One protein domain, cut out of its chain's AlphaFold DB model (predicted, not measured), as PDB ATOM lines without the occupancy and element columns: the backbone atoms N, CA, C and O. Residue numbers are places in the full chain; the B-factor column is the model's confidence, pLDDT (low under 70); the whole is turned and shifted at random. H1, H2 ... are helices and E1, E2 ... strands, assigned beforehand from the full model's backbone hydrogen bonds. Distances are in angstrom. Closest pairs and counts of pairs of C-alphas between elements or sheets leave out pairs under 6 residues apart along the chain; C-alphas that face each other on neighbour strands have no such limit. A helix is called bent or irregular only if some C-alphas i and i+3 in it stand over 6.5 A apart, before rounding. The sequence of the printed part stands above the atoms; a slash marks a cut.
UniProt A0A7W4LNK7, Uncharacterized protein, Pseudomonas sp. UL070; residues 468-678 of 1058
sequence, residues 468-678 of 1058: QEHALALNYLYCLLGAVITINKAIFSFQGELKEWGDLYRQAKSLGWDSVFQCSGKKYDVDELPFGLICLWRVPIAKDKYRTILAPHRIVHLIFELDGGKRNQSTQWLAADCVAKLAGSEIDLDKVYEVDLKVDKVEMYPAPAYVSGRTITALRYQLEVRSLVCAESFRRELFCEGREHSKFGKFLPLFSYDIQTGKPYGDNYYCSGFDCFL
ATOM      1  N   GLN A 468     -23.729  92.620  33.360       67.56
ATOM      2  CA  GLN A 468     -24.326  92.422  34.680       67.56
ATOM      3  C   GLN A 468     -23.499  91.469  35.558       67.56
ATOM      4  O   GLN A 468     -23.251  91.777  36.723       67.56
ATOM      5  N   GLU A 469     -23.028  90.339  35.015       79.75
ATOM      6  CA  GLU A 469     -22.155  89.412  35.754       79.75
ATOM      7  C   GLU A 469     -20.828  90.078  36.154       79.75
ATOM      8  O   GLU A 469     -20.335  89.842  37.251       79.75
ATOM      9  N   HIS A 470     -20.269  90.935  35.293       81.94
ATOM     10  CA  HIS A 470     -19.024  91.674  35.528       81.94
ATOM     11  C   HIS A 470     -19.173  92.744  36.620       81.94
ATOM     12  O   HIS A 470     -18.359  92.789  37.545       81.94
ATOM     13  N   ALA A 471     -20.247  93.538  36.585       74.62
ATOM     14  CA  ALA A 471     -20.542  94.522  37.629       74.62
ATOM     15  C   ALA A 471     -20.806  93.863  38.998       74.62
ATOM     16  O   ALA A 471     -20.335  94.348  40.032       74.62
ATOM     17  N   LEU A 472     -21.528  92.735  39.019       82.62
ATOM     18  CA  LEU A 472     -21.783  91.977  40.247       82.62
ATOM     19  C   LEU A 472     -20.525  91.272  40.764       82.62
ATOM     20  O   LEU A 472     -20.291  91.289  41.967       82.62
ATOM     21  N   ALA A 473     -19.687  90.728  39.878       92.12
ATOM     22  CA  ALA A 473     -18.395  90.140  40.227       92.12
ATOM     23  C   ALA A 473     -17.482  91.116  40.978       92.12
ATOM     24  O   ALA A 473     -16.905  90.753  42.005       92.12
ATOM     25  N   LEU A 474     -17.365  92.354  40.487       90.19
ATOM     26  CA  LEU A 474     -16.484  93.350  41.091       90.19
ATOM     27  C   LEU A 474     -17.002  93.804  42.469       90.19
ATOM     28  O   LEU A 474     -16.237  93.840  43.431       90.19
ATOM     29  N   ASN A 475     -18.309  94.065  42.604       88.12
ATOM     30  CA  ASN A 475     -18.906  94.430  43.896       88.12
ATOM     31  C   ASN A 475     -18.888  93.272  44.913       88.12
ATOM     32  O   ASN A 475     -18.607  93.504  46.089       88.12
ATOM     33  N   TYR A 476     -19.089  92.030  44.465       95.38
ATOM     34  CA  TYR A 476     -18.932  90.831  45.292       95.38
ATOM     35  C   TYR A 476     -17.509  90.720  45.864       95.38
ATOM     36  O   TYR A 476     -17.337  90.518  47.065       95.38
ATOM     37  N   LEU A 477     -16.479  90.939  45.037       96.44
ATOM     38  CA  LEU A 477     -15.085  90.935  45.492       96.44
ATOM     39  C   LEU A 477     -14.770  92.074  46.475       96.44
ATOM     40  O   LEU A 477     -14.053  91.830  47.445       96.44
ATOM     41  N   TYR A 478     -15.318  93.281  46.287       94.62
ATOM     42  CA  TYR A 478     -15.184  94.360  47.277       94.62
ATOM     43  C   TYR A 478     -15.833  93.996  48.621       94.62
ATOM     44  O   TYR A 478     -15.232  94.233  49.669       94.62
ATOM     45  N   CYS A 479     -17.016  93.372  48.610       94.88
ATOM     46  CA  CYS A 479     -17.688  92.915  49.829       94.88
ATOM     47  C   CYS A 479     -16.866  91.836  50.567       94.88
ATOM     48  O   CYS A 479     -16.636  91.957  51.773       94.88
ATOM     49  N   LEU A 480     -16.325  90.846  49.840       96.31
ATOM     50  CA  LEU A 480     -15.409  89.843  50.400       96.31
ATOM     51  C   LEU A 480     -14.111  90.457  50.945       96.31
ATOM     52  O   LEU A 480     -13.611  90.018  51.983       96.31
ATOM     53  N   LEU A 481     -13.559  91.475  50.276       96.44
ATOM     54  CA  LEU A 481     -12.390  92.194  50.780       96.44
ATOM     55  C   LEU A 481     -12.710  92.923  52.091       96.44
ATOM     56  O   LEU A 481     -11.889  92.900  53.003       96.44
ATOM     57  N   GLY A 482     -13.912  93.494  52.216       95.44
ATOM     58  CA  GLY A 482     -14.418  94.065  53.466       95.44
ATOM     59  C   GLY A 482     -14.368  93.067  54.626       95.44
ATOM     60  O   GLY A 482     -13.829  93.391  55.682       95.44
ATOM     61  N   ALA A 483     -14.819  91.824  54.415       95.25
ATOM     62  CA  ALA A 483     -14.734  90.767  55.429       95.25
ATOM     63  C   ALA A 483     -13.281  90.468  55.841       95.25
ATOM     64  O   ALA A 483     -12.972  90.371  57.031       95.25
ATOM     65  N   VAL A 484     -12.378  90.357  54.859       95.44
ATOM     66  CA  VAL A 484     -10.940  90.121  55.082       95.44
ATOM     67  C   VAL A 484     -10.293  91.271  55.859       95.44
ATOM     68  O   VAL A 484      -9.516  91.014  56.778       95.44
ATOM     69  N   ILE A 485     -10.625  92.524  55.533       95.44
ATOM     70  CA  ILE A 485     -10.162  93.719  56.256       95.44
ATOM     71  C   ILE A 485     -10.640  93.677  57.710       95.44
ATOM     72  O   ILE A 485      -9.825  93.821  58.623       95.44
ATOM     73  N   THR A 486     -11.934  93.443  57.938       94.44
ATOM     74  CA  THR A 486     -12.536  93.424  59.278       94.44
ATOM     75  C   THR A 486     -11.923  92.343  60.175       94.44
ATOM     76  O   THR A 486     -11.521  92.642  61.301       94.44
ATOM     77  N   ILE A 487     -11.775  91.107  59.679       93.31
ATOM     78  CA  ILE A 487     -11.154  90.012  60.446       93.31
ATOM     79  C   ILE A 487      -9.678  90.320  60.737       93.31
ATOM     80  O   ILE A 487      -9.247  90.225  61.886       93.31
ATOM     81  N   ASN A 488      -8.895  90.721  59.731       93.44
ATOM     82  CA  ASN A 488      -7.466  90.983  59.927       93.44
ATOM     83  C   ASN A 488      -7.218  92.148  60.894       93.44
ATOM     84  O   ASN A 488      -6.319  92.047  61.728       93.44
ATOM     85  N   LYS A 489      -8.023  93.220  60.844       91.25
ATOM     86  CA  LYS A 489      -7.923  94.332  61.804       91.25
ATOM     87  C   LYS A 489      -8.130  93.865  63.247       91.25
ATOM     88  O   LYS A 489      -7.351  94.266  64.106       91.25
ATOM     89  N   ALA A 490      -9.087  92.969  63.503       89.38
ATOM     90  CA  ALA A 490      -9.304  92.388  64.834       89.38
ATOM     91  C   ALA A 490      -8.146  91.478  65.304       89.38
ATOM     92  O   ALA A 490      -7.822  91.442  66.494       89.38
ATOM     93  N   ILE A 491      -7.487  90.770  64.377       88.25
ATOM     94  CA  ILE A 491      -6.289  89.963  64.672       88.25
ATOM     95  C   ILE A 491      -5.092  90.869  65.008       88.25
ATOM     96  O   ILE A 491      -4.347  90.590  65.952       88.25
ATOM     97  N   PHE A 492      -4.905  91.968  64.268       84.62
ATOM     98  CA  PHE A 492      -3.827  92.930  64.518       84.62
ATOM     99  C   PHE A 492      -4.059  93.793  65.770       84.62
ATOM    100  O   PHE A 492      -3.087  94.138  66.437       84.62
ATOM    101  N   SER A 493      -5.312  94.084  66.144       80.69
ATOM    102  CA  SER A 493      -5.651  94.796  67.389       80.69
ATOM    103  C   SER A 493      -5.572  93.926  68.652       80.69
ATOM    104  O   SER A 493      -5.886  94.407  69.739       80.69
ATOM    105  N   PHE A 494      -5.147  92.660  68.532       66.56
ATOM    106  CA  PHE A 494      -5.100  91.662  69.613       66.56
ATOM    107  C   PHE A 494      -6.468  91.327  70.245       66.56
ATOM    108  O   PHE A 494      -6.512  90.681  71.289       66.56
ATOM    109  N   GLN A 495      -7.583  91.707  69.611       58.53
ATOM    110  CA  GLN A 495      -8.940  91.476  70.127       58.53
ATOM    111  C   GLN A 495      -9.552  90.130  69.707       58.53
ATOM    112  O   GLN A 495     -10.657  89.801  70.135       58.53
ATOM    113  N   GLY A 496      -8.858  89.326  68.897       61.16
ATOM    114  CA  GLY A 496      -9.321  87.983  68.564       61.16
ATOM    115  C   GLY A 496      -8.268  87.093  67.917       61.16
ATOM    116  O   GLY A 496      -7.322  87.558  67.282       61.16
ATOM    117  N   GLU A 497      -8.476  85.787  68.055       75.94
ATOM    118  CA  GLU A 497      -7.809  84.774  67.242       75.94
ATOM    119  C   GLU A 497      -8.666  84.428  66.016       75.94
ATOM    120  O   GLU A 497      -9.869  84.708  65.961       75.94
ATOM    121  N   LEU A 498      -8.043  83.835  65.000       81.94
ATOM    122  CA  LEU A 498      -8.755  83.369  63.818       81.94
ATOM    123  C   LEU A 498      -9.570  82.114  64.174       81.94
ATOM    124  O   LEU A 498      -8.994  81.134  64.647       81.94
ATOM    125  N   LYS A 499     -10.886  82.127  63.932       79.81
ATOM    126  CA  LYS A 499     -11.734  80.940  64.127       79.81
ATOM    127  C   LYS A 499     -11.511  79.894  63.031       79.81
ATOM    128  O   LYS A 499     -10.900  80.165  61.996       79.81
ATOM    129  N   GLU A 500     -12.047  78.694  63.251       79.44
ATOM    130  CA  GLU A 500     -12.122  77.670  62.208       79.44
ATOM    131  C   GLU A 500     -12.881  78.166  60.971       79.44
ATOM    132  O   GLU A 500     -13.736  79.052  61.045       79.44
ATOM    133  N   TRP A 501     -12.586  77.568  59.812       73.00
ATOM    134  CA  TRP A 501     -13.048  78.081  58.521       73.00
ATOM    135  C   TRP A 501     -14.571  78.264  58.434       73.00
ATOM    136  O   TRP A 501     -15.046  79.278  57.921       73.00
ATOM    137  N   GLY A 502     -15.335  77.302  58.964       73.81
ATOM    138  CA  GLY A 502     -16.801  77.329  58.953       73.81
ATOM    139  C   GLY A 502     -17.421  78.486  59.745       73.81
ATOM    140  O   GLY A 502     -18.579  78.828  59.517       73.81
ATOM    141  N   ASP A 503     -16.651  79.123  60.632       84.62
ATOM    142  CA  ASP A 503     -17.093  80.244  61.459       84.62
ATOM    143  C   ASP A 503     -16.618  81.613  60.962       84.62
ATOM    144  O   ASP A 503     -17.069  82.623  61.503       84.62
ATOM    145  N   LEU A 504     -15.770  81.702  59.928       87.94
ATOM    146  CA  LEU A 504     -15.226  82.990  59.464       87.94
ATOM    147  C   LEU A 504     -16.320  83.979  59.034       87.94
ATOM    148  O   LEU A 504     -16.214  85.169  59.321       87.94
ATOM    149  N   TYR A 505     -17.402  83.494  58.415       91.69
ATOM    150  CA  TYR A 505     -18.573  84.317  58.095       91.69
ATOM    151  C   TYR A 505     -19.194  84.926  59.365       91.69
ATOM    152  O   TYR A 505     -19.357  86.142  59.472       91.69
ATOM    153  N   ARG A 506     -19.466  84.086  60.375       91.06
ATOM    154  CA  ARG A 506     -20.020  84.516  61.669       91.06
ATOM    155  C   ARG A 506     -19.064  85.462  62.397       91.06
ATOM    156  O   ARG A 506     -19.517  86.440  62.984       91.06
ATOM    157  N   GLN A 507     -17.755  85.203  62.322       91.25
ATOM    158  CA  GLN A 507     -16.712  86.062  62.876       91.25
ATOM    159  C   GLN A 507     -16.750  87.448  62.225       91.25
ATOM    160  O   GLN A 507     -16.879  88.435  62.946       91.25
ATOM    161  N   ALA A 508     -16.739  87.537  60.891       92.19
ATOM    162  CA  ALA A 508     -16.845  88.809  60.177       92.19
ATOM    163  C   ALA A 508     -18.120  89.581  60.565       92.19
ATOM    164  O   ALA A 508     -18.025  90.753  60.935       92.19
ATOM    165  N   LYS A 509     -19.297  88.930  60.571       93.62
ATOM    166  CA  LYS A 509     -20.557  89.570  61.002       93.62
ATOM    167  C   LYS A 509     -20.485  90.064  62.453       93.62
ATOM    168  O   LYS A 509     -20.890  91.191  62.717       93.62
ATOM    169  N   SER A 510     -19.927  89.275  63.379       91.44
ATOM    170  CA  SER A 510     -19.764  89.675  64.790       91.44
ATOM    171  C   SER A 510     -18.786  90.839  65.001       91.44
ATOM    172  O   SER A 510     -18.891  91.555  65.990       91.44
ATOM    173  N   LEU A 511     -17.870  91.049  64.052       92.12
ATOM    174  CA  LEU A 511     -16.917  92.160  64.017       92.12
ATOM    175  C   LEU A 511     -17.440  93.372  63.213       92.12
ATOM    176  O   LEU A 511     -16.679  94.295  62.937       92.12
ATOM    177  N   GLY A 512     -18.720  93.381  62.821       91.75
ATOM    178  CA  GLY A 512     -19.360  94.523  62.157       91.75
ATOM    179  C   GLY A 512     -19.199  94.588  60.634       91.75
ATOM    180  O   GLY A 512     -19.382  95.656  60.055       91.75
ATOM    181  N   TRP A 513     -18.864  93.484  59.957       95.06
ATOM    182  CA  TRP A 513     -18.848  93.450  58.488       95.06
ATOM    183  C   TRP A 513     -20.264  93.511  57.885       95.06
ATOM    184  O   TRP A 513     -21.143  92.692  58.197       95.06
ATOM    185  N   ASP A 514     -20.462  94.458  56.965       92.19
ATOM    186  CA  ASP A 514     -21.651  94.510  56.118       92.19
ATOM    187  C   ASP A 514     -21.525  93.520  54.950       92.19
ATOM    188  O   ASP A 514     -20.637  93.629  54.104       92.19
ATOM    189  N   SER A 515     -22.430  92.540  54.930       92.75
ATOM    190  CA  SER A 515     -22.519  91.511  53.887       92.75
ATOM    191  C   SER A 515     -23.386  91.952  52.708       92.75
ATOM    192  O   SER A 515     -23.415  91.276  51.681       92.75
ATOM    193  N   VAL A 516     -24.089  93.080  52.846       88.75
ATOM    194  CA  VAL A 516     -25.028  93.582  51.851       88.75
ATOM    195  C   VAL A 516     -24.364  94.681  51.029       88.75
ATOM    196  O   VAL A 516     -23.725  95.588  51.554       88.75
ATOM    197  N   PHE A 517     -24.563  94.649  49.714       83.81
ATOM    198  CA  PHE A 517     -24.202  95.758  48.835       83.81
ATOM    199  C   PHE A 517     -25.336  96.096  47.868       83.81
ATOM    200  O   PHE A 517     -26.257  95.308  47.641       83.81
ATOM    201  N   GLN A 518     -25.283  97.295  47.288       68.12
ATOM    202  CA  GLN A 518     -26.212  97.723  46.244       68.12
ATOM    203  C   GLN A 518     -25.509  97.759  44.890       68.12
ATOM    204  O   GLN A 518     -24.412  98.298  44.763       68.12
ATOM    205  N   CYS A 519     -26.157  97.199  43.872       62.41
ATOM    206  CA  CYS A 519     -25.716  97.267  42.482       62.41
ATOM    207  C   CYS A 519     -26.949  97.448  41.589       62.41
ATOM    208  O   CYS A 519     -27.956  96.767  41.778       62.41
ATOM    209  N   SER A 520     -26.902  98.402  40.654       50.34
ATOM    210  CA  SER A 520     -28.013  98.704  39.730       50.34
ATOM    211  C   SER A 520     -29.384  98.885  40.417       50.34
ATOM    212  O   SER A 520     -30.406  98.439  39.907       50.34
ATOM    213  N   GLY A 521     -29.409  99.501  41.606       45.09
ATOM    214  CA  GLY A 521     -30.631  99.734  42.393       45.09
ATOM    215  C   GLY A 521     -31.183  98.517  43.155       45.09
ATOM    216  O   GLY A 521     -32.129  98.672  43.924       45.09
ATOM    217  N   LYS A 522     -30.595  97.320  43.007       54.69
ATOM    218  CA  LYS A 522     -30.961  96.117  43.773       54.69
ATOM    219  C   LYS A 522     -29.964  95.881  44.916       54.69
ATOM    220  O   LYS A 522     -28.760  96.085  44.757       54.69
ATOM    221  N   LYS A 523     -30.474  95.438  46.071       76.00
ATOM    222  CA  LYS A 523     -29.669  94.925  47.194       76.00
ATOM    223  C   LYS A 523     -29.300  93.460  46.953       76.00
ATOM    224  O   LYS A 523     -30.148  92.679  46.522       76.00
ATOM    225  N   TYR A 524     -28.061  93.115  47.272       80.94
ATOM    226  CA  TYR A 524     -27.497  91.772  47.192       80.94
ATOM    227  C   TYR A 524     -26.845  91.438  48.528       80.94
ATOM    228  O   TYR A 524     -26.116  92.276  49.052       80.94
ATOM    229  N   ASP A 525     -27.093  90.242  49.058       90.75
ATOM    230  CA  ASP A 525     -26.465  89.756  50.293       90.75
ATOM    231  C   ASP A 525     -25.448  88.655  49.972       90.75
ATOM    232  O   ASP A 525     -25.658  87.836  49.066       90.75
ATOM    233  N   VAL A 526     -24.333  88.672  50.699       93.19
ATOM    234  CA  VAL A 526     -23.257  87.680  50.638       93.19
ATOM    235  C   VAL A 526     -23.378  86.786  51.863       93.19
ATOM    236  O   VAL A 526     -22.986  87.176  52.955       93.19
ATOM    237  N   ASP A 527     -23.905  85.579  51.677       88.62
ATOM    238  CA  ASP A 527     -24.249  84.634  52.746       88.62
ATOM    239  C   ASP A 527     -23.073  83.768  53.238       88.62
ATOM    240  O   ASP A 527     -23.196  83.071  54.247       88.62
ATOM    241  N   GLU A 528     -21.919  83.806  52.559       88.69
ATOM    242  CA  GLU A 528     -20.735  83.030  52.938       88.69
ATOM    243  C   GLU A 528     -19.389  83.659  52.540       88.69
ATOM    244  O   GLU A 528     -19.298  84.505  51.649       88.69
ATOM    245  N   LEU A 529     -18.310  83.169  53.166       90.50
ATOM    246  CA  LEU A 529     -16.927  83.465  52.783       90.50
ATOM    247  C   LEU A 529     -16.290  82.240  52.087       90.50
ATOM    248  O   LEU A 529     -16.136  81.189  52.717       90.50
ATOM    249  N   PRO A 530     -15.908  82.337  50.799       89.00
ATOM    250  CA  PRO A 530     -15.582  81.168  49.987       89.00
ATOM    251  C   PRO A 530     -14.222  80.534  50.311       89.00
ATOM    252  O   PRO A 530     -13.163  81.165  50.199       89.00
ATOM    253  N   PHE A 531     -14.255  79.236  50.629       77.69
ATOM    254  CA  PHE A 531     -13.067  78.400  50.817       77.69
ATOM    255  C   PHE A 531     -12.188  78.371  49.558       77.69
ATOM    256  O   PHE A 531     -12.674  78.238  48.435       77.69
ATOM    257  N   GLY A 532     -10.875  78.504  49.745       79.69
ATOM    258  CA  GLY A 532      -9.883  78.469  48.669       79.69
ATOM    259  C   GLY A 532      -9.706  79.787  47.905       79.69
ATOM    260  O   GLY A 532      -8.601  80.044  47.429       79.69
ATOM    261  N   LEU A 533     -10.713  80.665  47.819       88.25
ATOM    262  CA  LEU A 533     -10.494  82.030  47.313       88.25
ATOM    263  C   LEU A 533      -9.778  82.881  48.369       88.25
ATOM    264  O   LEU A 533      -8.765  83.514  48.075       88.25
ATOM    265  N   ILE A 534     -10.275  82.854  49.603       89.12
ATOM    266  CA  ILE A 534      -9.557  83.381  50.764       89.12
ATOM    267  C   ILE A 534      -8.570  82.287  51.218       89.12
ATOM    268  O   ILE A 534      -8.878  81.095  51.156       89.12
ATOM    269  N   CYS A 535      -7.364  82.666  51.640       86.69
ATOM    270  CA  CYS A 535      -6.329  81.728  52.093       86.69
ATOM    271  C   CYS A 535      -5.737  82.170  53.431       86.69
ATOM    272  O   CYS A 535      -5.627  83.365  53.697       86.69
ATOM    273  N   LEU A 536      -5.310  81.205  54.247       89.94
ATOM    274  CA  LEU A 536      -4.565  81.482  55.475       89.94
ATOM    275  C   LEU A 536      -3.100  81.762  55.145       89.94
ATOM    276  O   LEU A 536      -2.488  81.036  54.360       89.94
ATOM    277  N   TRP A 537      -2.527  82.787  55.771       91.44
ATOM    278  CA  TRP A 537      -1.131  83.168  55.581       91.44
ATOM    279  C   TRP A 537      -0.493  83.487  56.929       91.44
ATOM    280  O   TRP A 537      -0.952  84.357  57.669       91.44
ATOM    281  N   ARG A 538       0.541  82.717  57.281       91.00
ATOM    282  CA  ARG A 538       1.235  82.802  58.569       91.00
ATOM    283  C   ARG A 538       2.479  83.670  58.421       91.00
ATOM    284  O   ARG A 538       3.496  83.185  57.939       91.00
ATOM    285  N   VAL A 539       2.398  84.923  58.849       90.62
ATOM    286  CA  VAL A 539       3.444  85.940  58.671       90.62
ATOM    287  C   VAL A 539       4.199  86.236  59.968       90.62
ATOM    288  O   VAL A 539       3.583  86.227  61.038       90.62
ATOM    289  N   PRO A 540       5.512  86.525  59.912       90.62
ATOM    290  CA  PRO A 540       6.216  87.139  61.029       90.62
ATOM    291  C   PRO A 540       5.742  88.590  61.188       90.62
ATOM    292  O   PRO A 540       5.800  89.368  60.239       90.62
ATOM    293  N   ILE A 541       5.285  88.960  62.385       86.06
ATOM    294  CA  ILE A 541       4.910  90.348  62.735       86.06
ATOM    295  C   ILE A 541       5.987  91.044  63.578       86.06
ATOM    296  O   ILE A 541       6.072  92.265  63.619       86.06
ATOM    297  N   ALA A 542       6.838  90.261  64.235       81.00
ATOM    298  CA  ALA A 542       8.040  90.706  64.927       81.00
ATOM    299  C   ALA A 542       9.043  89.543  64.957       81.00
ATOM    300  O   ALA A 542       8.694  88.414  64.599       81.00
ATOM    301  N   LYS A 543      10.274  89.806  65.412       75.94
ATOM    302  CA  LYS A 543      11.303  88.772  65.576       75.94
ATOM    303  C   LYS A 543      10.742  87.587  66.378       75.94
ATOM    304  O   LYS A 543      10.207  87.774  67.470       75.94
ATOM    305  N   ASP A 544      10.795  86.402  65.770       72.31
ATOM    306  CA  ASP A 544      10.301  85.115  66.284       72.31
ATOM    307  C   ASP A 544       8.797  85.050  66.655       72.31
ATOM    308  O   ASP A 544       8.331  84.054  67.210       72.31
ATOM    309  N   LYS A 545       7.990  86.059  66.285       84.50
ATOM    310  CA  LYS A 545       6.535  86.103  66.525       84.50
ATOM    311  C   LYS A 545       5.749  86.046  65.219       84.50
ATOM    312  O   LYS A 545       5.772  86.985  64.425       84.50
ATOM    313  N   TYR A 546       4.983  84.972  65.048       88.38
ATOM    314  CA  TYR A 546       4.136  84.742  63.878       88.38
ATOM    315  C   TYR A 546       2.649  84.931  64.200       88.38
ATOM    316  O   TYR A 546       2.185  84.513  65.261       88.38
ATOM    317  N   ARG A 547       1.886  85.480  63.251       88.12
ATOM    318  CA  ARG A 547       0.415  85.501  63.260       88.12
ATOM    319  C   ARG A 547      -0.126  84.881  61.979       88.12
ATOM    320  O   ARG A 547       0.457  85.055  60.914       88.12
ATOM    321  N   THR A 548      -1.247  84.177  62.086       90.69
ATOM    322  CA  THR A 548      -2.014  83.712  60.926       90.69
ATOM    323  C   THR A 548      -3.098  84.736  60.624       90.69
ATOM    324  O   THR A 548      -3.903  85.045  61.497       90.69
ATOM    325  N   ILE A 549      -3.102  85.255  59.400       91.62
ATOM    326  CA  ILE A 549      -4.080  86.220  58.884       91.62
ATOM    327  C   ILE A 549      -4.740  85.676  57.613       91.62
ATOM    328  O   ILE A 549      -4.287  84.679  57.039       91.62
ATOM    329  N   LEU A 550      -5.793  86.342  57.148       93.31
ATOM    330  CA  LEU A 550      -6.384  86.091  55.837       93.31
ATOM    331  C   LEU A 550      -5.587  86.847  54.762       93.31
ATOM    332  O   LEU A 550      -5.424  88.064  54.846       93.31
ATOM    333  N   ALA A 551      -5.088  86.141  53.748       92.44
ATOM    334  CA  ALA A 551      -4.330  86.732  52.648       92.44
ATOM    335  C   ALA A 551      -5.243  87.567  51.724       92.44
ATOM    336  O   ALA A 551      -6.120  86.987  51.075       92.44
ATOM    337  N   PRO A 552      -5.030  88.891  51.580       94.38
ATOM    338  CA  PRO A 552      -5.784  89.702  50.620       94.38
ATOM    339  C   PRO A 552      -5.408  89.410  49.158       94.38
ATOM    340  O   PRO A 552      -6.198  89.685  48.254       94.38
ATOM    341  N   HIS A 553      -4.231  88.814  48.922       94.56
ATOM    342  CA  HIS A 553      -3.568  88.693  47.619       94.56
ATOM    343  C   HIS A 553      -4.469  88.233  46.472       94.56
ATOM    344  O   HIS A 553      -4.446  88.849  45.410       94.56
ATOM    345  N   ARG A 554      -5.259  87.164  46.663       93.50
ATOM    346  CA  ARG A 554      -6.135  86.620  45.606       93.50
ATOM    347  C   ARG A 554      -7.262  87.588  45.257       93.50
ATOM    348  O   ARG A 554      -7.484  87.857  44.083       93.50
ATOM    349  N   ILE A 555      -7.943  88.134  46.263       95.06
ATOM    350  CA  ILE A 555      -9.079  89.041  46.060       95.06
ATOM    351  C   ILE A 555      -8.608  90.356  45.433       95.06
ATOM    352  O   ILE A 555      -9.184  90.786  44.439       95.06
ATOM    353  N   VAL A 556      -7.526  90.958  45.942       95.44
ATOM    354  CA  VAL A 556      -7.012  92.232  45.410       95.44
ATOM    355  C   VAL A 556      -6.467  92.072  43.982       95.44
ATOM    356  O   VAL A 556      -6.708  92.941  43.147       95.44
ATOM    357  N   HIS A 557      -5.822  90.944  43.654       94.12
ATOM    358  CA  HIS A 557      -5.427  90.634  42.271       94.12
ATOM    359  C   HIS A 557      -6.649  90.554  41.344       94.12
ATOM    360  O   HIS A 557      -6.644  91.149  40.268       94.12
ATOM    361  N   LEU A 558      -7.708  89.846  41.754       94.31
ATOM    362  CA  LEU A 558      -8.927  89.705  40.953       94.31
ATOM    363  C   LEU A 558      -9.664  91.034  40.762       94.31
ATOM    364  O   LEU A 558     -10.117  91.301  39.653       94.31
ATOM    365  N   ILE A 559      -9.742  91.874  41.801       94.56
ATOM    366  CA  ILE A 559     -10.287  93.239  41.712       94.56
ATOM    367  C   ILE A 559      -9.513  94.040  40.660       94.56
ATOM    368  O   ILE A 559     -10.116  94.580  39.735       94.56
ATOM    369  N   PHE A 560      -8.180  94.056  40.742       92.25
ATOM    370  CA  PHE A 560      -7.346  94.818  39.811       92.25
ATOM    371  C   PHE A 560      -7.450  94.315  38.359       92.25
ATOM    372  O   PHE A 560      -7.533  95.119  37.429       92.25
ATOM    373  N   GLU A 561      -7.514  92.997  38.140       90.25
ATOM    374  CA  GLU A 561      -7.716  92.418  36.802       90.25
ATOM    375  C   GLU A 561      -9.125  92.680  36.238       90.25
ATOM    376  O   GLU A 561      -9.261  92.887  35.030       90.25
ATOM    377  N   LEU A 562     -10.167  92.668  37.080       89.62
ATOM    378  CA  LEU A 562     -11.563  92.886  36.672       89.62
ATOM    379  C   LEU A 562     -11.948  94.367  36.545       89.62
ATOM    380  O   LEU A 562     -12.908  94.650  35.839       89.62
ATOM    381  N   ASP A 563     -11.230  95.296  37.173       87.00
ATOM    382  CA  ASP A 563     -11.407  96.744  36.972       87.00
ATOM    383  C   ASP A 563     -10.489  97.262  35.842       87.00
ATOM    384  O   ASP A 563     -10.934  97.902  34.890       87.00
ATOM    385  N   GLY A 564      -9.195  96.915  35.888       79.75
ATOM    386  CA  GLY A 564      -8.177  97.437  34.971       79.75
ATOM    387  C   GLY A 564      -7.976  96.658  33.663       79.75
ATOM    388  O   GLY A 564      -7.290  97.149  32.763       79.75
ATOM    389  N   GLY A 565      -8.511  95.437  33.531       80.19
ATOM    390  CA  GLY A 565      -8.380  94.626  32.307       80.19
ATOM    391  C   GLY A 565      -6.927  94.306  31.930       80.19
ATOM    392  O   GLY A 565      -6.566  94.296  30.745       80.19
ATOM    393  N   LYS A 566      -6.073  94.121  32.940       81.81
ATOM    394  CA  LYS A 566      -4.626  93.928  32.789       81.81
ATOM    395  C   LYS A 566      -4.272  92.457  32.561       81.81
ATOM    396  O   LYS A 566      -5.117  91.641  32.203       81.81
ATOM    397  N   ARG A 567      -2.974  92.154  32.577       76.06
ATOM    398  CA  ARG A 567      -2.449  90.794  32.442       76.06
ATOM    399  C   ARG A 567      -2.025  90.347  33.834       76.06
ATOM    400  O   ARG A 567      -1.100  90.939  34.374       76.06
ATOM    401  N   ASN A 568      -2.613  89.261  34.325       85.44
ATOM    402  CA  ASN A 568      -2.336  88.645  35.630       85.44
ATOM    403  C   ASN A 568      -0.833  88.633  36.008       85.44
ATOM    404  O   ASN A 568      -0.472  88.959  37.129       85.44
ATOM    405  N   GLN A 569       0.057  88.333  35.057       83.19
ATOM    406  CA  GLN A 569       1.521  88.372  35.212       83.19
ATOM    407  C   GLN A 569       2.073  89.779  35.549       83.19
ATOM    408  O   GLN A 569       2.897  89.934  36.442       83.19
ATOM    409  N   SER A 570       1.582  90.832  34.892       83.00
ATOM    410  CA  SER A 570       1.910  92.229  35.223       83.00
ATOM    411  C   SER A 570       1.340  92.648  36.581       83.00
ATOM    412  O   SER A 570       1.974  93.413  37.295       83.00
ATOM    413  N   THR A 571       0.174  92.118  36.959       88.62
ATOM    414  CA  THR A 571      -0.462  92.374  38.262       88.62
ATOM    415  C   THR A 571       0.280  91.674  39.403       88.62
ATOM    416  O   THR A 571       0.543  92.286  40.430       88.62
ATOM    417  N   GLN A 572       0.721  90.429  39.203       90.31
ATOM    418  CA  GLN A 572       1.596  89.670  40.109       90.31
ATOM    419  C   GLN A 572       2.898  90.427  40.435       90.31
ATOM    420  O   GLN A 572       3.356  90.387  41.577       90.31
ATOM    421  N   TRP A 573       3.461  91.146  39.458       88.69
ATOM    422  CA  TRP A 573       4.668  91.972  39.602       88.69
ATOM    423  C   TRP A 573       4.387  93.477  39.739       88.69
ATOM    424  O   TRP A 573       5.298  94.286  39.565       88.69
ATOM    425  N   LEU A 574       3.157  93.868  40.098       89.75
ATOM    426  CA  LEU A 574       2.844  95.258  40.428       89.75
ATOM    427  C   LEU A 574       3.748  95.727  41.572       89.75
ATOM    428  O   LEU A 574       3.967  94.990  42.537       89.75
ATOM    429  N   ALA A 575       4.293  96.933  41.464       88.81
ATOM    430  CA  ALA A 575       5.277  97.438  42.406       88.81
ATOM    431  C   ALA A 575       4.629  98.297  43.509       88.81
ATOM    432  O   ALA A 575       3.565  98.887  43.324       88.81
ATOM    433  N   ALA A 576       5.238  98.299  44.695       88.62
ATOM    434  CA  ALA A 576       4.689  98.942  45.889       88.62
ATOM    435  C   ALA A 576       4.710 100.481  45.806       88.62
ATOM    436  O   ALA A 576       3.813 101.144  46.328       88.62
ATOM    437  N   ASP A 577       5.701 101.037  45.104       83.75
ATOM    438  CA  ASP A 577       5.854 102.467  44.814       83.75
ATOM    439  C   ASP A 577       4.655 103.039  44.045       83.75
ATOM    440  O   ASP A 577       4.192 104.134  44.366       83.75
ATOM    441  N   CYS A 578       4.079 102.269  43.117       78.00
ATOM    442  CA  CYS A 578       2.915 102.668  42.316       78.00
ATOM    443  C   CYS A 578       1.681 103.026  43.165       78.00
ATOM    444  O   CYS A 578       0.845 103.815  42.738       78.00
ATOM    445  N   VAL A 579       1.563 102.452  44.367       76.56
ATOM    446  CA  VAL A 579       0.479 102.730  45.325       76.56
ATOM    447  C   VAL A 579       0.939 103.725  46.395       76.56
ATOM    448  O   VAL A 579       0.154 104.559  46.843       76.56
ATOM    449  N   ALA A 580       2.219 103.676  46.783       69.25
ATOM    450  CA  ALA A 580       2.801 104.578  47.774       69.25
ATOM    451  C   ALA A 580       2.848 106.045  47.310       69.25
ATOM    452  O   ALA A 580       2.690 106.930  48.143       69.25
ATOM    453  N   LYS A 581       2.974 106.318  46.000       70.69
ATOM    454  CA  LYS A 581       2.822 107.676  45.428       70.69
ATOM    455  C   LYS A 581       1.482 108.331  45.774       70.69
ATOM    456  O   LYS A 581       1.402 109.546  45.885       70.69
ATOM    457  N   LEU A 582       0.438 107.519  45.943       66.19
ATOM    458  CA  LEU A 582      -0.891 107.977  46.329       66.19
ATOM    459  C   LEU A 582      -1.070 107.994  47.855       66.19
ATOM    460  O   LEU A 582      -2.168 108.278  48.306       66.19
ATOM    461  N   ALA A 583      -0.078 107.655  48.683       62.44
ATOM    462  CA  ALA A 583      -0.258 107.632  50.136       62.44
ATOM    463  C   ALA A 583      -0.475 109.048  50.702       62.44
ATOM    464  O   ALA A 583       0.261 109.974  50.385       62.44
ATOM    465  N   GLY A 584      -1.484 109.206  51.563       60.91
ATOM    466  CA  GLY A 584      -1.821 110.482  52.208       60.91
ATOM    467  C   GLY A 584      -2.913 111.304  51.515       60.91
ATOM    468  O   GLY A 584      -3.515 112.144  52.173       60.91
ATOM    469  N   SER A 585      -3.245 111.037  50.246       68.75
ATOM    470  CA  SER A 585      -4.407 111.669  49.602       68.75
ATOM    471  C   SER A 585      -5.729 111.030  50.045       68.75
ATOM    472  O   SER A 585      -5.818 109.815  50.276       68.75
ATOM    473  N   GLU A 586      -6.783 111.839  50.137       76.56
ATOM    474  CA  GLU A 586      -8.146 111.331  50.267       76.56
ATOM    475  C   GLU A 586      -8.563 110.665  48.944       76.56
ATOM    476  O   GLU A 586      -8.327 111.203  47.860       76.56
ATOM    477  N   ILE A 587      -9.110 109.447  49.022       78.69
ATOM    478  CA  ILE A 587      -9.539 108.694  47.839       78.69
ATOM    479  C   ILE A 587     -11.040 108.835  47.690       78.69
ATOM    480  O   ILE A 587     -11.813 108.233  48.436       78.69
ATOM    481  N   ASP A 588     -11.426 109.592  46.674       70.81
ATOM    482  CA  ASP A 588     -12.782 109.617  46.162       70.81
ATOM    483  C   ASP A 588     -13.054 108.272  45.471       70.81
ATOM    484  O   ASP A 588     -12.382 107.885  44.513       70.81
ATOM    485  N   LEU A 589     -14.015 107.513  45.998       70.75
ATOM    486  CA  LEU A 589     -14.322 106.166  45.516       70.75
ATOM    487  C   LEU A 589     -14.923 106.157  44.104       70.75
ATOM    488  O   LEU A 589     -14.858 105.113  43.445       70.75
ATOM    489  N   ASP A 590     -15.468 107.292  43.659       55.38
ATOM    490  CA  ASP A 590     -16.137 107.456  42.369       55.38
ATOM    491  C   ASP A 590     -15.212 108.093  41.307       55.38
ATOM    492  O   ASP A 590     -15.566 108.151  40.126       55.38
ATOM    493  N   LYS A 591     -13.986 108.490  41.688       61.25
ATOM    494  CA  LYS A 591     -12.923 108.906  40.759       61.25
ATOM    495  C   LYS A 591     -12.096 107.734  40.230       61.25
ATOM    496  O   LYS A 591     -12.089 106.615  40.753       61.25
ATOM    497  N   VAL A 592     -11.373 108.024  39.153       66.31
ATOM    498  CA  VAL A 592     -10.437 107.121  38.487       66.31
ATOM    499  C   VAL A 592      -9.011 107.608  38.745       66.31
ATOM    500  O   VAL A 592      -8.746 108.803  38.678       66.31
ATOM    501  N   TYR A 593      -8.102 106.679  39.030       71.38
ATOM    502  CA  TYR A 593      -6.719 106.944  39.420       71.38
ATOM    503  C   TYR A 593      -5.744 106.176  38.538       71.38
ATOM    504  O   TYR A 593      -5.994 105.021  38.188       71.38
ATOM    505  N   GLU A 594      -4.620 106.811  38.229       78.19
ATOM    506  CA  GLU A 594      -3.525 106.218  37.470       78.19
ATOM    507  C   GLU A 594      -2.605 105.363  38.357       78.19
ATOM    508  O   GLU A 594      -2.318 105.699  39.506       78.19
ATOM    509  N   VAL A 595      -2.142 104.239  37.809       77.69
ATOM    510  CA  VAL A 595      -1.204 103.299  38.428       77.69
ATOM    511  C   VAL A 595      -0.141 102.912  37.399       77.69
ATOM    512  O   VAL A 595      -0.460 102.375  36.338       77.69
ATOM    513  N   ASP A 596       1.130 103.129  37.726       76.81
ATOM    514  CA  ASP A 596       2.261 102.752  36.872       76.81
ATOM    515  C   ASP A 596       2.392 101.224  36.734       76.81
ATOM    516  O   ASP A 596       2.598 100.519  37.727       76.81
ATOM    517  N   LEU A 597       2.357 100.682  35.510       73.38
ATOM    518  CA  LEU A 597       2.630  99.260  35.268       73.38
ATOM    519  C   LEU A 597       4.010  99.008  34.671       73.38
ATOM    520  O   LEU A 597       4.305  99.356  33.528       73.38
ATOM    521  N   LYS A 598       4.818  98.253  35.416       72.50
ATOM    522  CA  LYS A 598       6.102  97.707  34.965       72.50
ATOM    523  C   LYS A 598       5.838  96.482  34.064       72.50
ATOM    524  O   LYS A 598       5.809  95.344  34.523       72.50
ATOM    525  N   VAL A 599       5.557  96.724  32.776       64.12
ATOM    526  CA  VAL A 599       5.175  95.697  31.777       64.12
ATOM    527  C   VAL A 599       6.344  95.124  30.961       64.12
ATOM    528  O   VAL A 599       7.158  95.860  30.397       64.12
ATOM    529  N   ASP A 600       6.363  93.796  30.817       54.44
ATOM    530  CA  ASP A 600       7.257  93.029  29.931       54.44
ATOM    531  C   ASP A 600       6.926  93.265  28.440       54.44
ATOM    532  O   ASP A 600       6.206  92.498  27.795       54.44
ATOM    533  N   LYS A 601       7.389  94.406  27.923       57.25
ATOM    534  CA  LYS A 601       7.264  94.887  26.536       57.25
ATOM    535  C   LYS A 601       8.460  95.778  26.174       57.25
ATOM    536  O   LYS A 601       9.288  96.071  27.026       57.25
ATOM    537  N   VAL A 602       8.541  96.244  24.928       43.78
ATOM    538  CA  VAL A 602       9.668  97.062  24.426       43.78
ATOM    539  C   VAL A 602       9.680  98.501  24.980       43.78
ATOM    540  O   VAL A 602      10.736  99.114  25.059       43.78
ATOM    541  N   GLU A 603       8.532  99.041  25.399       56.28
ATOM    542  CA  GLU A 603       8.394 100.413  25.924       56.28
ATOM    543  C   GLU A 603       9.280 100.648  27.163       56.28
ATOM    544  O   GLU A 603       9.178  99.906  28.139       56.28
ATOM    545  N   MET A 604      10.149 101.667  27.147       55.88
ATOM    546  CA  MET A 604      11.093 101.930  28.252       55.88
ATOM    547  C   MET A 604      10.430 102.475  29.526       55.88
ATOM    548  O   MET A 604      10.984 102.332  30.613       55.88
ATOM    549  N   TYR A 605       9.241 103.067  29.404       60.53
ATOM    550  CA  TYR A 605       8.512 103.697  30.504       60.53
ATOM    551  C   TYR A 605       7.443 102.757  31.090       60.53
ATOM    552  O   TYR A 605       6.974 101.851  30.390       60.53
ATOM    553  N   PRO A 606       7.046 102.928  32.365       64.50
ATOM    554  CA  PRO A 606       5.861 102.269  32.905       64.50
ATOM    555  C   PRO A 606       4.619 102.624  32.078       64.50
ATOM    556  O   PRO A 606       4.458 103.762  31.648       64.50
ATOM    557  N   ALA A 607       3.742 101.649  31.845       64.56
ATOM    558  CA  ALA A 607       2.503 101.871  31.109       64.56
ATOM    559  C   ALA A 607       1.389 102.300  32.080       64.56
ATOM    560  O   ALA A 607       1.147 101.570  33.048       64.56
ATOM    561  N   PRO A 608       0.670 103.410  31.840       67.69
ATOM    562  CA  PRO A 608      -0.373 103.860  32.750       67.69
ATOM    563  C   PRO A 608      -1.561 102.884  32.805       67.69
ATOM    564  O   PRO A 608      -1.913 102.170  31.850       67.69
ATOM    565  N   ALA A 609      -2.190 102.812  33.972       72.25
ATOM    566  CA  ALA A 609      -3.358 101.986  34.235       72.25
ATOM    567  C   ALA A 609      -4.374 102.737  35.078       72.25
ATOM    568  O   ALA A 609      -4.110 103.034  36.235       72.25
ATOM    569  N   TYR A 610      -5.556 102.979  34.523       75.81
ATOM    570  CA  TYR A 610      -6.572 103.765  35.204       75.81
ATOM    571  C   TYR A 610      -7.619 102.855  35.849       75.81
ATOM    572  O   TYR A 610      -8.391 102.188  35.151       75.81
ATOM    573  N   VAL A 611      -7.670 102.839  37.177       81.38
ATOM    574  CA  VAL A 611      -8.575 102.009  37.994       81.38
ATOM    575  C   VAL A 611      -9.444 102.884  38.899       81.38
ATOM    576  O   VAL A 611      -9.140 104.054  39.114       81.38
ATOM    577  N   SER A 612     -10.552 102.351  39.407       80.94
ATOM    578  CA  SER A 612     -11.434 103.080  40.330       80.94
ATOM    579  C   SER A 612     -10.764 103.366  41.685       80.94
ATOM    580  O   SER A 612      -9.900 102.607  42.137       80.94
ATOM    581  N   GLY A 613     -11.218 104.408  42.388       78.50
ATOM    582  CA  GLY A 613     -10.796 104.695  43.766       78.50
ATOM    583  C   GLY A 613     -11.021 103.514  44.720       78.50
ATOM    584  O   GLY A 613     -10.195 103.244  45.594       78.50
ATOM    585  N   ARG A 614     -12.068 102.709  44.492       85.38
ATOM    586  CA  ARG A 614     -12.297 101.442  45.216       85.38
ATOM    587  C   ARG A 614     -11.154 100.433  45.022       85.38
ATOM    588  O   ARG A 614     -10.708  99.828  45.999       85.38
ATOM    589  N   THR A 615     -10.626 100.295  43.803       91.50
ATOM    590  CA  THR A 615      -9.434  99.472  43.528       91.50
ATOM    591  C   THR A 615      -8.177 100.060  44.169       91.50
ATOM    592  O   THR A 615      -7.385  99.300  44.725       91.50
ATOM    593  N   ILE A 616      -7.998 101.387  44.186       90.31
ATOM    594  CA  ILE A 616      -6.874 102.012  44.914       90.31
ATOM    595  C   ILE A 616      -6.936 101.693  46.409       90.31
ATOM    596  O   ILE A 616      -5.918 101.317  46.988       90.31
ATOM    597  N   THR A 617      -8.112 101.754  47.035       90.50
ATOM    598  CA  THR A 617      -8.287 101.354  48.442       90.50
ATOM    599  C   THR A 617      -7.932  99.879  48.665       90.50
ATOM    600  O   THR A 617      -7.251  99.551  49.640       90.50
ATOM    601  N   ALA A 618      -8.294  98.985  47.737       94.12
ATOM    602  CA  ALA A 618      -7.900  97.575  47.792       94.12
ATOM    603  C   ALA A 618      -6.373  97.372  47.672       94.12
ATOM    604  O   ALA A 618      -5.785  96.590  48.425       94.12
ATOM    605  N   LEU A 619      -5.714  98.110  46.772       93.69
ATOM    606  CA  LEU A 619      -4.257  98.097  46.604       93.69
ATOM    607  C   LEU A 619      -3.520  98.704  47.811       93.69
ATOM    608  O   LEU A 619      -2.501  98.160  48.237       93.69
ATOM    609  N   ARG A 620      -4.044  99.788  48.402       92.00
ATOM    610  CA  ARG A 620      -3.526 100.377  49.651       92.00
ATOM    611  C   ARG A 620      -3.580  99.368  50.794       92.00
ATOM    612  O   ARG A 620      -2.597  99.228  51.511       92.00
ATOM    613  N   TYR A 621      -4.670  98.614  50.925       93.75
ATOM    614  CA  TYR A 621      -4.769  97.569  51.946       93.75
ATOM    615  C   TYR A 621      -3.793  96.399  51.706       93.75
ATOM    616  O   TYR A 621      -3.187  95.886  52.646       93.75
ATOM    617  N   GLN A 622      -3.557  96.010  50.446       94.81
ATOM    618  CA  GLN A 622      -2.488  95.061  50.109       94.81
ATOM    619  C   GLN A 622      -1.101  95.600  50.516       94.81
ATOM    620  O   GLN A 622      -0.287  94.835  51.034       94.81
ATOM    621  N   LEU A 623      -0.838  96.901  50.330       93.19
ATOM    622  CA  LEU A 623       0.406  97.556  50.755       93.19
ATOM    623  C   LEU A 623       0.536  97.618  52.287       93.19
ATOM    624  O   LEU A 623       1.610  97.326  52.814       93.19
ATOM    625  N   GLU A 624      -0.545  97.939  53.001       91.56
ATOM    626  CA  GLU A 624      -0.629  97.930  54.469       91.56
ATOM    627  C   GLU A 624      -0.262  96.543  55.018       91.56
ATOM    628  O   GLU A 624       0.726  96.399  55.739       91.56
ATOM    629  N   VAL A 625      -0.976  95.498  54.585       91.75
ATOM    630  CA  VAL A 625      -0.731  94.110  55.009       91.75
ATOM    631  C   VAL A 625       0.686  93.647  54.659       91.75
ATOM    632  O   VAL A 625       1.329  92.982  55.471       91.75
ATOM    633  N   ARG A 626       1.212  94.025  53.487       92.50
ATOM    634  CA  ARG A 626       2.603  93.748  53.096       92.50
ATOM    635  C   ARG A 626       3.611  94.423  54.037       92.50
ATOM    636  O   ARG A 626       4.645  93.832  54.337       92.50
ATOM    637  N   SER A 627       3.324  95.639  54.490       89.94
ATOM    638  CA  SER A 627       4.218  96.439  55.344       89.94
ATOM    639  C   SER A 627       4.270  95.936  56.790       89.94
ATOM    640  O   SER A 627       5.267  96.149  57.475       89.94
ATOM    641  N   LEU A 628       3.238  95.207  57.234       89.19
ATOM    642  CA  LEU A 628       3.192  94.534  58.537       89.19
ATOM    643  C   LEU A 628       4.049  93.250  58.604       89.19
ATOM    644  O   LEU A 628       4.242  92.704  59.690       89.19
ATOM    645  N   VAL A 629       4.572  92.757  57.474       90.31
ATOM    646  CA  VAL A 629       5.415  91.549  57.439       90.31
ATOM    647  C   VAL A 629       6.851  91.886  57.839       90.31
ATOM    648  O   VAL A 629       7.634  92.440  57.067       90.31
ATOM    649  N   CYS A 630       7.229  91.478  59.046       89.81
ATOM    650  CA  CYS A 630       8.560  91.664  59.614       89.81
ATOM    651  C   CYS A 630       9.536  90.572  59.129       89.81
ATOM    652  O   CYS A 630      10.061  89.781  59.913       89.81
ATOM    653  N   ALA A 631       9.751  90.513  57.811       88.88
ATOM    654  CA  ALA A 631      10.727  89.643  57.157       88.88
ATOM    655  C   ALA A 631      11.718  90.481  56.334       88.88
ATOM    656  O   ALA A 631      11.311  91.348  55.563       88.88
ATOM    657  N   GLU A 632      13.017  90.202  56.446       88.81
ATOM    658  CA  GLU A 632      14.051  90.961  55.723       88.81
ATOM    659  C   GLU A 632      13.919  90.817  54.195       88.81
ATOM    660  O   GLU A 632      14.107  91.760  53.430       88.81
ATOM    661  N   SER A 633      13.462  89.650  53.745       89.69
ATOM    662  CA  SER A 633      13.119  89.370  52.349       89.69
ATOM    663  C   SER A 633      12.060  90.324  51.770       89.69
ATOM    664  O   SER A 633      12.090  90.607  50.576       89.69
ATOM    665  N   PHE A 634      11.163  90.874  52.599       92.44
ATOM    666  CA  PHE A 634      10.142  91.849  52.195       92.44
ATOM    667  C   PHE A 634      10.684  93.287  52.095       92.44
ATOM    668  O   PHE A 634       9.990  94.155  51.560       92.44
ATOM    669  N   ARG A 635      11.908  93.545  52.569       90.00
ATOM    670  CA  ARG A 635      12.606  94.843  52.476       90.00
ATOM    671  C   ARG A 635      13.579  94.911  51.300       90.00
ATOM    672  O   ARG A 635      13.981  95.994  50.891       90.00
ATOM    673  N   ARG A 636      13.938  93.754  50.743       89.31
ATOM    674  CA  ARG A 636      14.844  93.619  49.604       89.31
ATOM    675  C   ARG A 636      14.125  93.872  48.280       89.31
ATOM    676  O   ARG A 636      13.158  93.191  47.947       89.31
ATOM    677  N   GLU A 637      14.676  94.772  47.474       90.62
ATOM    678  CA  GLU A 637      14.239  94.959  46.092       90.62
ATOM    679  C   GLU A 637      14.626  93.772  45.199       90.62
ATOM    680  O   GLU A 637      15.712  93.184  45.313       90.62
ATOM    681  N   LEU A 638      13.733  93.436  44.272       88.88
ATOM    682  CA  LEU A 638      13.860  92.316  43.350       88.88
ATOM    683  C   LEU A 638      13.785  92.810  41.905       88.88
ATOM    684  O   LEU A 638      13.050  93.741  41.587       88.88
ATOM    685  N   PHE A 639      14.524  92.151  41.018       84.62
ATOM    686  CA  PHE A 639      14.322  92.292  39.580       84.62
ATOM    687  C   PHE A 639      12.994  91.648  39.166       84.62
ATOM    688  O   PHE A 639      12.664  90.562  39.657       84.62
ATOM    689  N   CYS A 640      12.276  92.268  38.224       81.31
ATOM    690  CA  CYS A 640      11.066  91.693  37.631       81.31
ATOM    691  C   CYS A 640      11.366  90.289  37.084       81.31
ATOM    692  O   CYS A 640      12.302  90.121  36.304       81.31
ATOM    693  N   GLU A 641      10.640  89.268  37.548       77.12
ATOM    694  CA  GLU A 641      10.859  87.850  37.202       77.12
ATOM    695  C   GLU A 641      12.291  87.313  37.442       77.12
ATOM    696  O   GLU A 641      12.637  86.227  36.982       77.12
ATOM    697  N   GLY A 642      13.135  88.038  38.186       77.69
ATOM    698  CA  GLY A 642      14.560  87.721  38.340       77.69
ATOM    699  C   GLY A 642      15.447  88.128  37.153       77.69
ATOM    700  O   GLY A 642      16.573  87.649  37.059       77.69
ATOM    701  N   ARG A 643      14.973  88.995  36.251       76.88
ATOM    702  CA  ARG A 643      15.725  89.474  35.077       76.88
ATOM    703  C   ARG A 643      16.693  90.599  35.456       76.88
ATOM    704  O   ARG A 643      16.290  91.752  35.584       76.88
ATOM    705  N   GLU A 644      17.977  90.287  35.594       75.25
ATOM    706  CA  GLU A 644      19.005  91.248  36.045       75.25
ATOM    707  C   GLU A 644      19.194  92.466  35.121       75.25
ATOM    708  O   GLU A 644      19.651  93.516  35.564       75.25
ATOM    709  N   HIS A 645      18.793  92.352  33.851       69.81
ATOM    710  CA  HIS A 645      18.782  93.442  32.866       69.81
ATOM    711  C   HIS A 645      17.371  94.012  32.610       69.81
ATOM    712  O   HIS A 645      17.113  94.565  31.546       69.81
ATOM    713  N   SER A 646      16.442  93.856  33.561       72.38
ATOM    714  CA  SER A 646      15.124  94.508  33.544       72.38
ATOM    715  C   SER A 646      15.281  96.024  33.384       72.38
ATOM    716  O   SER A 646      15.927  96.670  34.213       72.38
ATOM    717  N   LYS A 647      14.639  96.609  32.365       72.44
ATOM    718  CA  LYS A 647      14.682  98.066  32.098       72.44
ATOM    719  C   LYS A 647      14.088  98.904  33.240       72.44
ATOM    720  O   LYS A 647      14.435 100.066  33.398       72.44
ATOM    721  N   PHE A 648      13.223  98.301  34.061       73.75
ATOM    722  CA  PHE A 648      12.634  98.921  35.252       73.75
ATOM    723  C   PHE A 648      13.513  98.793  36.508       73.75
ATOM    724  O   PHE A 648      13.062  99.126  37.602       73.75
ATOM    725  N   GLY A 649      14.730  98.251  36.383       81.69
ATOM    726  CA  GLY A 649      15.629  98.008  37.507       81.69
ATOM    727  C   GLY A 649      15.077  96.989  38.510       81.69
ATOM    728  O   GLY A 649      14.404  96.018  38.137       81.69
ATOM    729  N   LYS A 650      15.397  97.213  39.788       88.38
ATOM    730  CA  LYS A 650      14.840  96.488  40.937       88.38
ATOM    731  C   LYS A 650      13.701  97.303  41.553       88.38
ATOM    732  O   LYS A 650      13.688  98.523  41.443       88.38
ATOM    733  N   PHE A 651      12.757  96.631  42.205       88.94
ATOM    734  CA  PHE A 651      11.704  97.275  42.992       88.94
ATOM    735  C   PHE A 651      11.150  96.324  44.062       88.94
ATOM    736  O   PHE A 651      11.437  95.125  44.058       88.94
ATOM    737  N   LEU A 652      10.325  96.841  44.972       91.19
ATOM    738  CA  LEU A 652       9.557  96.039  45.930       91.19
ATOM    739  C   LEU A 652       8.223  95.591  45.305       91.19
ATOM    740  O   LEU A 652       7.391  96.451  45.009       91.19
ATOM    741  N   PRO A 653       7.957  94.283  45.112       92.75
ATOM    742  CA  PRO A 653       6.660  93.827  44.614       92.75
ATOM    743  C   PRO A 653       5.559  94.056  45.657       92.75
ATOM    744  O   PRO A 653       5.733  93.734  46.831       92.75
ATOM    745  N   LEU A 654       4.402  94.564  45.240       93.44
ATOM    746  CA  LEU A 654       3.228  94.774  46.094       93.44
ATOM    747  C   LEU A 654       2.634  93.439  46.579       93.44
ATOM    748  O   LEU A 654       2.252  93.297  47.741       93.44
ATOM    749  N   PHE A 655       2.603  92.442  45.693       94.19
ATOM    750  CA  PHE A 655       2.043  91.111  45.943       94.19
ATOM    751  C   PHE A 655       3.062  90.093  46.491       94.19
ATOM    752  O   PHE A 655       2.845  88.886  46.358       94.19
ATOM    753  N   SER A 656       4.155  90.548  47.122       93.88
ATOM    754  CA  SER A 656       5.086  89.684  47.871       93.88
ATOM    755  C   SER A 656       4.329  88.720  48.798       93.88
ATOM    756  O   SER A 656       3.440  89.132  49.549       93.88
ATOM    757  N   TYR A 657       4.666  87.431  48.730       93.06
ATOM    758  CA  TYR A 657       3.934  86.348  49.406       93.06
ATOM    759  C   TYR A 657       4.863  85.316  50.061       93.06
ATOM    760  O   TYR A 657       4.580  84.836  51.161       93.06
ATOM    761  N   ASP A 658       5.982  84.989  49.410       92.06
ATOM    762  CA  ASP A 658       6.991  84.080  49.952       92.06
ATOM    763  C   ASP A 658       7.858  84.793  51.001       92.06
ATOM    764  O   ASP A 658       8.659  85.670  50.679       92.06
ATOM    765  N   ILE A 659       7.715  84.383  52.262       90.19
ATOM    766  CA  ILE A 659       8.409  84.949  53.430       90.19
ATOM    767  C   ILE A 659       9.929  84.705  53.380       90.19
ATOM    768  O   ILE A 659      10.685  85.481  53.962       90.19
ATOM    769  N   GLN A 660      10.410  83.682  52.669       89.31
ATOM    770  CA  GLN A 660      11.848  83.423  52.539       89.31
ATOM    771  C   GLN A 660      12.485  84.280  51.442       89.31
ATOM    772  O   GLN A 660      13.566  84.831  51.646       89.31
ATOM    773  N   THR A 661      11.828  84.421  50.286       89.38
ATOM    774  CA  THR A 661      12.439  85.070  49.106       89.38
ATOM    775  C   THR A 661      11.924  86.474  48.792       89.38
ATOM    776  O   THR A 661      12.525  87.157  47.963       89.38
ATOM    777  N   GLY A 662      10.823  86.911  49.411       89.19
ATOM    778  CA  GLY A 662      10.154  88.187  49.131       89.19
ATOM    779  C   GLY A 662       9.371  88.201  47.814       89.19
ATOM    780  O   GLY A 662       8.741  89.206  47.475       89.19
ATOM    781  N   LYS A 663       9.395  87.101  47.050       92.38
ATOM    782  CA  LYS A 663       8.779  87.012  45.723       92.38
ATOM    783  C   LYS A 663       7.244  86.976  45.797       92.38
ATOM    784  O   LYS A 663       6.676  86.509  46.796       92.38
ATOM    785  N   PRO A 664       6.553  87.424  44.733       92.38
ATOM    786  CA  PRO A 664       5.146  87.113  44.523       92.38
ATOM    787  C   PRO A 664       4.892  85.603  44.418       92.38
ATOM    788  O   PRO A 664       5.796  84.811  44.144       92.38
ATOM    789  N   TYR A 665       3.635  85.204  44.589       91.19
ATOM    790  CA  TYR A 665       3.173  83.847  44.287       91.19
ATOM    791  C   TYR A 665       3.267  83.539  42.781       91.19
ATOM    792  O   TYR A 665       3.052  84.412  41.944       91.19
ATOM    793  N   GLY A 666       3.526  82.278  42.422       87.06
ATOM    794  CA  GLY A 666       3.547  81.826  41.022       87.06
ATOM    795  C   GLY A 666       2.155  81.616  40.407       87.06
ATOM    796  O   GLY A 666       1.146  81.571  41.110       87.06
ATOM    797  N   ASP A 667       2.103  81.424  39.087       85.12
ATOM    798  CA  ASP A 667       0.871  81.505  38.282       85.12
ATOM    799  C   ASP A 667      -0.250  80.546  38.699       85.12
ATOM    800  O   ASP A 667      -1.430  80.898  38.679       85.12
ATOM    801  N   ASN A 668       0.105  79.347  39.168       86.12
ATOM    802  CA  ASN A 668      -0.861  78.371  39.683       86.12
ATOM    803  C   ASN A 668      -1.698  78.927  40.853       86.12
ATOM    804  O   ASN A 668      -2.821  78.469  41.084       86.12
ATOM    805  N   TYR A 669      -1.182  79.911  41.595       88.38
ATOM    806  CA  TYR A 669      -1.867  80.508  42.737       88.38
ATOM    807  C   TYR A 669      -3.009  81.439  42.313       88.38
ATOM    808  O   TYR A 669      -4.105  81.305  42.853       88.38
ATOM    809  N   TYR A 670      -2.809  82.328  41.331       88.31
ATOM    810  CA  TYR A 670      -3.916  83.152  40.827       88.31
ATOM    811  C   TYR A 670      -4.877  82.330  39.954       88.31
ATOM    812  O   TYR A 670      -6.084  82.531  40.045       88.31
ATOM    813  N   CYS A 671      -4.384  81.341  39.192       88.00
ATOM    814  CA  CYS A 671      -5.240  80.428  38.425       88.00
ATOM    815  C   CYS A 671      -6.214  79.660  39.332       88.00
ATOM    816  O   CYS A 671      -7.421  79.724  39.122       88.00
ATOM    817  N   SER A 672      -5.714  79.006  40.388       90.31
ATOM    818  CA  SER A 672      -6.583  78.308  41.352       90.31
ATOM    819  C   SER A 672      -7.476  79.261  42.157       90.31
ATOM    820  O   SER A 672      -8.598  78.898  42.500       90.31
ATOM    821  N   GLY A 673      -7.020  80.488  42.431       90.75
ATOM    822  CA  GLY A 673      -7.855  81.527  43.040       90.75
ATOM    823  C   GLY A 673      -9.034  81.936  42.152       90.75
ATOM    824  O   GLY A 673     -10.150  82.073  42.649       90.75
ATOM    825  N   PHE A 674      -8.810  82.065  40.840       93.19
ATOM    826  CA  PHE A 674      -9.854  82.360  39.858       93.19
ATOM    827  C   PHE A 674     -10.886  81.230  39.758       93.19
ATOM    828  O   PHE A 674     -12.083  81.501  39.776       93.19
ATOM    829  N   ASP A 675     -10.442  79.971  39.738       93.19
ATOM    830  CA  ASP A 675     -11.327  78.799  39.749       93.19
ATOM    831  C   ASP A 675     -12.241  78.795  40.995       93.19
ATOM    832  O   ASP A 675     -13.462  78.667  40.875       93.19
ATOM    833  N   CYS A 676     -11.682  79.031  42.192       93.38
ATOM    834  CA  CYS A 676     -12.465  79.186  43.427       93.38
ATOM    835  C   CYS A 676     -13.441  80.373  43.364       93.38
ATOM    836  O   CYS A 676     -14.585  80.254  43.807       93.38
ATOM    837  N   PHE A 677     -13.019  81.502  42.788       95.25
ATOM    838  CA  PHE A 677     -13.874  82.670  42.573       95.25
ATOM    839  C   PHE A 677     -15.059  82.373  41.644       95.25
ATOM    840  O   PHE A 677     -16.172  82.784  41.958       95.25
ATOM    841  N   LEU A 678     -14.876  81.616  40.557       94.56
ATOM    842  CA  LEU A 678     -15.984  81.231  39.673       94.56
ATOM    843  C   LEU A 678     -17.013  80.333  40.373       94.56
ATOM    844  O   LEU A 678     -18.211  80.473  40.116       94.56
TER     845      LEU A 678
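AT A GLANCE: This is residues 468 to 678 of the 1058 residues of an uncharacterized protein of Pseudomonas sp. UL070 (UniProt A0A7W4LNK7). A bundle of three helices, H1, H3 and H6, makes the core, with three separate two-stranded hairpins round it: E1 and E2 beside the first half of H1, E3 and E4 by its second half, E5 and E6 by H3 and H6. H2 packs crosswise on H1, H7 lies across H3, and a long stretch with no named element, residues 628 to 666, reaches away from the bundle. The 211 printed residues hold seven named helices and six named strands, in the order H1 H2 E1 E2 E3 E4 H3 H4 H5 E5 E6 H6 H7; each hairpin is antiparallel and the class is mixed, helices and strands. The whole is compact, with a radius of gyration of the C-alphas of 17.1 A and spans of 49 by 46 by 34 A.

IN THESE COORDINATES: H1, residues 468 to 492, begins with C-alpha 468 at (-24.326, 92.422, 34.680) and is 36.2 A long. H2 is residues 501 to 510; it is irregular, with C-alphas 502 and 505 7.3 A apart. E1 is residues 516 to 519 and E2 522 to 525. E3, residues 535 to 542, is 21.3 A long, and E4, residues 545 to 551, is 17.6 A. H3, residues 553 to 564, is 16.1 A long; H4 is residues 568 to 572 and H5 577 to 580. E5 is residues 592 to 597, and E6, 607 to 612, runs directly into H6, residues 613 to 627, 20.7 A long, with C-alpha 613 at (-10.796, 104.695, 43.766). H7, residues 667 to 678, is 16.9 A long and ends with C-alpha 678 at (-15.984, 81.231, 39.673).

HOW THE PARTS SIT: H1, H3 and H6 form an up and down bundle, each running against the one before. H1 touches H3 with residues 470 to 481 alone, closest at the C-alphas of Leu 474 and Ile 559, 6.2 A, at a shallow tilt of 34 degrees, only just short of steep. H3 touches H6, closest at the C-alphas of Val 556 and Ala 618, 5.9 A, at a shallow tilt of 28 degrees, opposite ways. H2 touches H1 about perpendicular, at 85 degrees, closest at the C-alphas of Ala 508 and Ala 483, 5.6 A. H7 touches H3 about perpendicular, at 76 degrees, closest at the C-alphas of Gly 673 and Arg 554, 6.0 A. H4 touches H3, and H5 touches H6, with the C-alphas of Val 579 and Arg 620 6.3 A apart. In the hairpins, N 517 and O 524 are 2.9 A apart, N 539 and O 547 2.8 A, and N 595 and O 609 2.8 A, within hydrogen-bond range. Every O i to N i+4 pair is within range in H1, H3, H4, H6 and H7; H2 has 4 of 6, and H5 is too short for such a pair.

THE WHOLE: The two C-alphas farthest apart, those of Lys 522 and His 645, are 51.0 A apart. The printed part has no cut. The links H5 to E5 and H6 to H7 are long; in the latter, residues 638 to 639 pair antiparallel with 650 to 651. The mean pLDDT of the printed part is 83.7, and 28 residues are under 70, among them 518 to 522 and 599 to 608.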